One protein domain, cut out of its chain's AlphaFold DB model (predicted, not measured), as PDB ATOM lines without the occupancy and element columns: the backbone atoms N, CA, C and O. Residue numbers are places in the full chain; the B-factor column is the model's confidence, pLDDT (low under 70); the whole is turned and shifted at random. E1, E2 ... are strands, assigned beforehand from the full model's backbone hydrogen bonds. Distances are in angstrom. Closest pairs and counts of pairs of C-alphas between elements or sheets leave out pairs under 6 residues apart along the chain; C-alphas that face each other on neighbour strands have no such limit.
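AT A GLANCE: This is residues 161 to 202 of the 220 residues of the protein "SGNH_hydro domain-containing protein" of Armatimonadetes bacterium CG_4_8_14_3_um_filter_66_20 (UniProt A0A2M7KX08). With little regular structure, the printed part is a narrow hairpin of two strands, E1 and E2, with an unnamed loop, residues 161 to 176, folded back on itself on the E1 side. A tail, residues 192 to 202, turns back on the E2 side. The 42 printed residues hold no named helix and two antiparallel strands, E1 then E2, with 13 residues in them: all strand. The whole is compact, with a radius of gyration of the C-alphas of 10.0 A, yet elongated, spanning 29 by 18 by 12 A.

IN THESE COORDINATES: Residues 163 to 164 pair antiparallel with residues 172 to 173. E1, residues 177 to 183, runs 17.5 A from C-alpha 177 at (13.506, -55.296, -7.112). E2, residues 186 to 191, runs 16.4 A to C-alpha 191 at (14.251, -55.412, -2.752).

HOW THE PARTS SIT: E1 and E2 form a hairpin with a tight link, their directions at 163 degrees. N 178 and O 190, 2.8 A apart, and N 188 and O 181, 2.9 A apart, are within hydrogen-bond range.

THE WHOLE: The C-alphas farthest apart, of Lys 168 and Ser 196, are 29.7 A apart. The printed part has no cut. Its mean pLDDT is 74.1; residue 169 and residues 194 to 202 are under 70.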
ATOM      1  N   GLY A 161      19.356 -59.343 -10.034       82.81
ATOM      2  CA  GLY A 161      18.498 -58.397 -10.739       82.81
ATOM      3  C   GLY A 161      19.245 -57.171 -11.255       82.81
ATOM      4  O   GLY A 161      20.338 -56.828 -10.808       82.81
ATOM      5  N   THR A 162      18.621 -56.477 -12.204       86.94
ATOM      6  CA  THR A 162      19.134 -55.243 -12.809       86.94
ATOM      7  C   THR A 162      18.320 -54.053 -12.321       86.94
ATOM      8  O   THR A 162      17.094 -54.123 -12.250       86.94
ATOM      9  N   ILE A 163      19.004 -52.954 -12.001       86.44
ATOM     10  CA  ILE A 163      18.393 -51.659 -11.699       86.44
ATOM     11  C   ILE A 163      18.878 -50.670 -12.758       86.44
ATOM     12  O   ILE A 163      20.069 -50.367 -12.837       86.44
ATOM     13  N   THR A 164      17.948 -50.153 -13.553       87.75
ATOM     14  CA  THR A 164      18.188 -49.098 -14.536       87.75
ATOM     15  C   THR A 164      17.649 -47.790 -13.979       87.75
ATOM     16  O   THR A 164      16.455 -47.669 -13.713       87.75
ATOM     17  N   VAL A 165      18.528 -46.809 -13.797       83.50
ATOM     18  CA  VAL A 165      18.156 -45.473 -13.323       83.50
ATOM     19  C   VAL A 165      18.135 -44.513 -14.503       83.50
ATOM     20  O   VAL A 165      19.182 -44.233 -15.085       83.50
ATOM     21  N   ASP A 166      16.955 -43.981 -14.811       80.12
ATOM     22  CA  ASP A 166      16.801 -42.819 -15.683       80.12
ATOM     23  C   ASP A 166      16.435 -41.595 -14.838       80.12
ATOM     24  O   ASP A 166      15.371 -41.525 -14.218       80.12
ATOM     25  N   LEU A 167      17.331 -40.605 -14.838       72.94
ATOM     26  CA  LEU A 167      17.161 -39.338 -14.126       72.94
ATOM     27  C   LEU A 167      16.063 -38.447 -14.734       72.94
ATOM     28  O   LEU A 167      15.738 -37.415 -14.148       72.94
ATOM     29  N   LYS A 168      15.504 -38.826 -15.888       75.25
ATOM     30  CA  LYS A 168      14.358 -38.171 -16.531       75.25
ATOM     31  C   LYS A 168      13.008 -38.803 -16.171       75.25
ATOM     32  O   LYS A 168      11.991 -38.183 -16.463       75.25
ATOM     33  N   GLY A 169      12.989 -39.965 -15.507       68.94
ATOM     34  CA  GLY A 169      11.774 -40.552 -14.923       68.94
ATOM     35  C   GLY A 169      11.544 -42.041 -15.204       68.94
ATOM     36  O   GLY A 169      10.887 -42.696 -14.398       68.94
ATOM     37  N   ASP A 170      12.125 -42.613 -16.259       80.50
ATOM     38  CA  ASP A 170      11.838 -43.992 -16.695       80.50
ATOM     39  C   ASP A 170      12.777 -45.036 -16.061       80.50
ATOM     40  O   ASP A 170      13.434 -45.835 -16.731       80.50
ATOM     41  N   SER A 171      12.878 -45.020 -14.729       86.50
ATOM     42  CA  SER A 171      13.676 -46.018 -14.004       86.50
ATOM     43  C   SER A 171      12.963 -47.374 -13.944       86.50
ATOM     44  O   SER A 171      11.755 -47.444 -13.716       86.50
ATOM     45  N   ALA A 172      13.717 -48.464 -14.079       88.50
ATOM     46  CA  ALA A 172      13.204 -49.833 -14.090       88.50
ATOM     47  C   ALA A 172      14.034 -50.755 -13.188       88.50
ATOM     48  O   ALA A 172      15.223 -50.527 -12.964       88.50
ATOM     49  N   ALA A 173      13.414 -51.816 -12.672       89.38
ATOM     50  CA  ALA A 173      14.085 -52.809 -11.841       89.38
ATOM     51  C   ALA A 173      13.536 -54.221 -12.110       89.38
ATOM     52  O   ALA A 173      12.359 -54.371 -12.442       89.38
ATOM     53  N   THR A 174      14.381 -55.250 -11.991       88.50
ATOM     54  CA  THR A 174      14.025 -56.653 -12.285       88.50
ATOM     55  C   THR A 174      14.277 -57.601 -11.103       88.50
ATOM     56  O   THR A 174      14.763 -57.198 -10.048       88.50
ATOM     57  N   ALA A 175      13.905 -58.877 -11.273       83.31
ATOM     58  CA  ALA A 175      14.222 -60.006 -10.388       83.31
ATOM     59  C   ALA A 175      13.860 -59.833  -8.895       83.31
ATOM     60  O   ALA A 175      14.521 -60.394  -8.028       83.31
ATOM     61  N   GLY A 176      12.770 -59.133  -8.570       82.50
ATOM     62  CA  GLY A 176      12.342 -58.911  -7.177       82.50
ATOM     63  C   GLY A 176      12.838 -57.595  -6.575       82.50
ATOM     64  O   GLY A 176      12.681 -57.365  -5.375       82.50
ATOM     65  N   HIS A 177      13.402 -56.719  -7.406       88.94
ATOM     66  CA  HIS A 177      13.506 -55.296  -7.112       88.94
ATOM     67  C   HIS A 177      12.332 -54.541  -7.724       88.94
ATOM     68  O   HIS A 177      11.887 -54.850  -8.830       88.94
ATOM     69  N   LYS A 178      11.855 -53.523  -7.017       88.62
ATOM     70  CA  LYS A 178      10.759 -52.659  -7.443       88.62
ATOM     71  C   LYS A 178      11.166 -51.201  -7.296       88.62
ATOM     72  O   LYS A 178      11.626 -50.799  -6.232       88.62
ATOM     73  N   VAL A 179      10.933 -50.408  -8.338       88.50
ATOM     74  CA  VAL A 179      11.037 -48.947  -8.258       88.50
ATOM     75  C   VAL A 179       9.823 -48.407  -7.512       88.50
ATOM     76  O   VAL A 179       8.685 -48.623  -7.928       88.50
ATOM     77  N   LEU A 180      10.065 -47.748  -6.380       88.38
ATOM     78  CA  LEU A 180       9.031 -47.103  -5.571       88.38
ATOM     79  C   LEU A 180       8.811 -45.655  -6.009       88.38
ATOM     80  O   LEU A 180       7.671 -45.203  -6.099       88.38
ATOM     81  N   SER A 181       9.895 -44.934  -6.290       86.19
ATOM     82  CA  SER A 181       9.845 -43.566  -6.797       86.19
ATOM     83  C   SER A 181      11.087 -43.243  -7.630       86.19
ATOM     84  O   SER A 181      12.157 -43.803  -7.399       86.19
ATOM     85  N   ALA A 182      10.935 -42.356  -8.616       81.81
ATOM     86  CA  ALA A 182      12.017 -41.812  -9.435       81.81
ATOM     87  C   ALA A 182      11.715 -40.333  -9.726       81.81
ATOM     88  O   ALA A 182      11.009 -40.003 -10.676       81.81
ATOM     89  N   LYS A 183      12.168 -39.437  -8.846       81.00
ATOM     90  CA  LYS A 183      11.892 -37.993  -8.918       81.00
ATOM     91  C   LYS A 183      13.031 -37.187  -8.313       81.00
ATOM     92  O   LYS A 183      13.766 -37.694  -7.471       81.00
ATOM     93  N   ASP A 184      13.175 -35.934  -8.735       79.50
ATOM     94  CA  ASP A 184      14.139 -34.983  -8.160       79.50
ATOM     95  C   ASP A 184      15.585 -35.529  -8.103       79.50
ATOM     96  O   ASP A 184      16.327 -35.310  -7.143       79.50
ATOM     97  N   GLY A 185      15.979 -36.307  -9.120       79.00
ATOM     98  CA  GLY A 185      17.296 -36.953  -9.188       79.00
ATOM     99  C   GLY A 185      17.526 -38.066  -8.155       79.00
ATOM    100  O   GLY A 185      18.674 -38.442  -7.915       79.00
ATOM    101  N   THR A 186      16.462 -38.581  -7.534       80.00
ATOM    102  CA  THR A 186      16.487 -39.662  -6.541       80.00
ATOM    103  C   THR A 186      15.631 -40.833  -7.017       80.00
ATOM    104  O   THR A 186      14.522 -40.634  -7.512       80.00
ATOM    105  N   VAL A 187      16.140 -42.056  -6.845       83.44
ATOM    106  CA  VAL A 187      15.397 -43.299  -7.088       83.44
ATOM    107  C   VAL A 187      15.318 -44.099  -5.793       83.44
ATOM    108  O   VAL A 187      16.343 -44.374  -5.170       83.44
ATOM    109  N   GLU A 188      14.107 -44.479  -5.399       86.44
ATOM    110  CA  GLU A 188      13.846 -45.364  -4.264       86.44
ATOM    111  C   GLU A 188      13.465 -46.756  -4.757       86.44
ATOM    112  O   GLU A 188      12.669 -46.911  -5.686       86.44
ATOM    113  N   LEU A 189      14.022 -47.776  -4.105       86.62
ATOM    114  CA  LEU A 189      13.868 -49.171  -4.494       86.62
ATOM    115  C   LEU A 189      13.471 -50.017  -3.289       86.62
ATOM    116  O   LEU A 189      13.997 -49.845  -2.189       86.62
ATOM    117  N   GLU A 190      12.597 -50.982  -3.528       86.25
ATOM    118  CA  GLU A 190      12.341 -52.094  -2.621       86.25
ATOM    119  C   GLU A 190      12.984 -53.353  -3.198       86.25
ATOM    120  O   GLU A 190      12.844 -53.624  -4.388       86.25
ATOM    121  N   SER A 191      13.677 -54.126  -2.360       84.88
ATOM    122  CA  SER A 191      14.251 -55.412  -2.752       84.88
ATOM    123  C   SER A 191      13.722 -56.529  -1.871       84.88
ATOM    124  O   SER A 191      13.918 -56.516  -0.657       84.88
ATOM    125  N   SER A 192      13.127 -57.550  -2.486       82.38
ATOM    126  CA  SER A 192      12.819 -58.811  -1.809       82.38
ATOM    127  C   SER A 192      13.988 -59.805  -1.839       82.38
ATOM    128  O   SER A 192      13.907 -60.861  -1.212       82.38
ATOM    129  N   ARG A 193      15.057 -59.497  -2.588       74.00
ATOM    130  CA  ARG A 193      16.244 -60.353  -2.772       74.00
ATOM    131  C   ARG A 193      17.308 -60.109  -1.705       74.00
ATOM    132  O   ARG A 193      17.939 -61.058  -1.247       74.00
ATOM    133  N   TYR A 194      17.477 -58.866  -1.258       68.06
ATOM    134  CA  TYR A 194      18.392 -58.537  -0.166       68.06
ATOM    135  C   TYR A 194      17.702 -58.730   1.185       68.06
ATOM    136  O   TYR A 194      17.012 -57.845   1.689       68.06
ATOM    137  N   ARG A 195      17.878 -59.900   1.811       47.50
ATOM    138  CA  ARG A 195      17.337 -60.145   3.155       47.50
ATOM    139  C   ARG A 195      18.259 -59.597   4.249       47.50
ATOM    140  O   ARG A 195      18.858 -60.356   4.999       47.50
ATOM    141  N   SER A 196      18.306 -58.275   4.359       35.94
ATOM    142  CA  SER A 196      18.632 -57.508   5.571       35.94
ATOM    143  C   SER A 196      18.307 -56.041   5.301       35.94
ATOM    144  O   SER A 196      18.632 -55.534   4.233       35.94
ATOM    145  N   ALA A 197      17.648 -55.375   6.250       36.66
ATOM    146  CA  ALA A 197      17.242 -53.977   6.153       36.66
ATOM    147  C   ALA A 197      18.441 -53.054   5.874       36.66
ATOM    148  O   ALA A 197      19.171 -52.675   6.783       36.66
ATOM    149  N   SER A 198      18.634 -52.674   4.617       34.34
ATOM    150  CA  SER A 198      19.487 -51.554   4.243       34.34
ATOM    151  C   SER A 198      18.755 -50.750   3.181       34.34
ATOM    152  O   SER A 198      18.743 -51.108   2.004       34.34
ATOM    153  N   THR A 199      18.112 -49.670   3.608       32.34
ATOM    154  CA  THR A 199      17.715 -48.579   2.723       32.34
ATOM    155  C   THR A 199      18.992 -47.987   2.130       32.34
ATOM    156  O   THR A 199      19.729 -47.264   2.795       32.34
ATOM    157  N   ALA A 200      19.297 -48.342   0.883       37.72
ATOM    158  CA  ALA A 200      20.375 -47.716   0.135       37.72
ATOM    159  C   ALA A 200      19.861 -46.393  -0.450       37.72
ATOM    160  O   ALA A 200      19.207 -46.378  -1.489       37.72
ATOM    161  N   THR A 201      20.137 -45.271   0.214       33.69
ATOM    162  CA  THR A 201      19.895 -43.935  -0.349       33.69
ATOM    163  C   THR A 201      21.068 -43.552  -1.249       33.69
ATOM    164  O   THR A 201      22.120 -43.112  -0.785       33.69
ATOM    165  N   GLY A 202      20.913 -43.741  -2.560       34.12
ATOM    166  CA  GLY A 202      21.851 -43.231  -3.556       34.12
ATOM    167  C   GLY A 202      21.539 -41.772  -3.889       34.12
ATOM    168  O   GLY A 202      20.463 -41.479  -4.400       34.12
TER     169      GLY A 202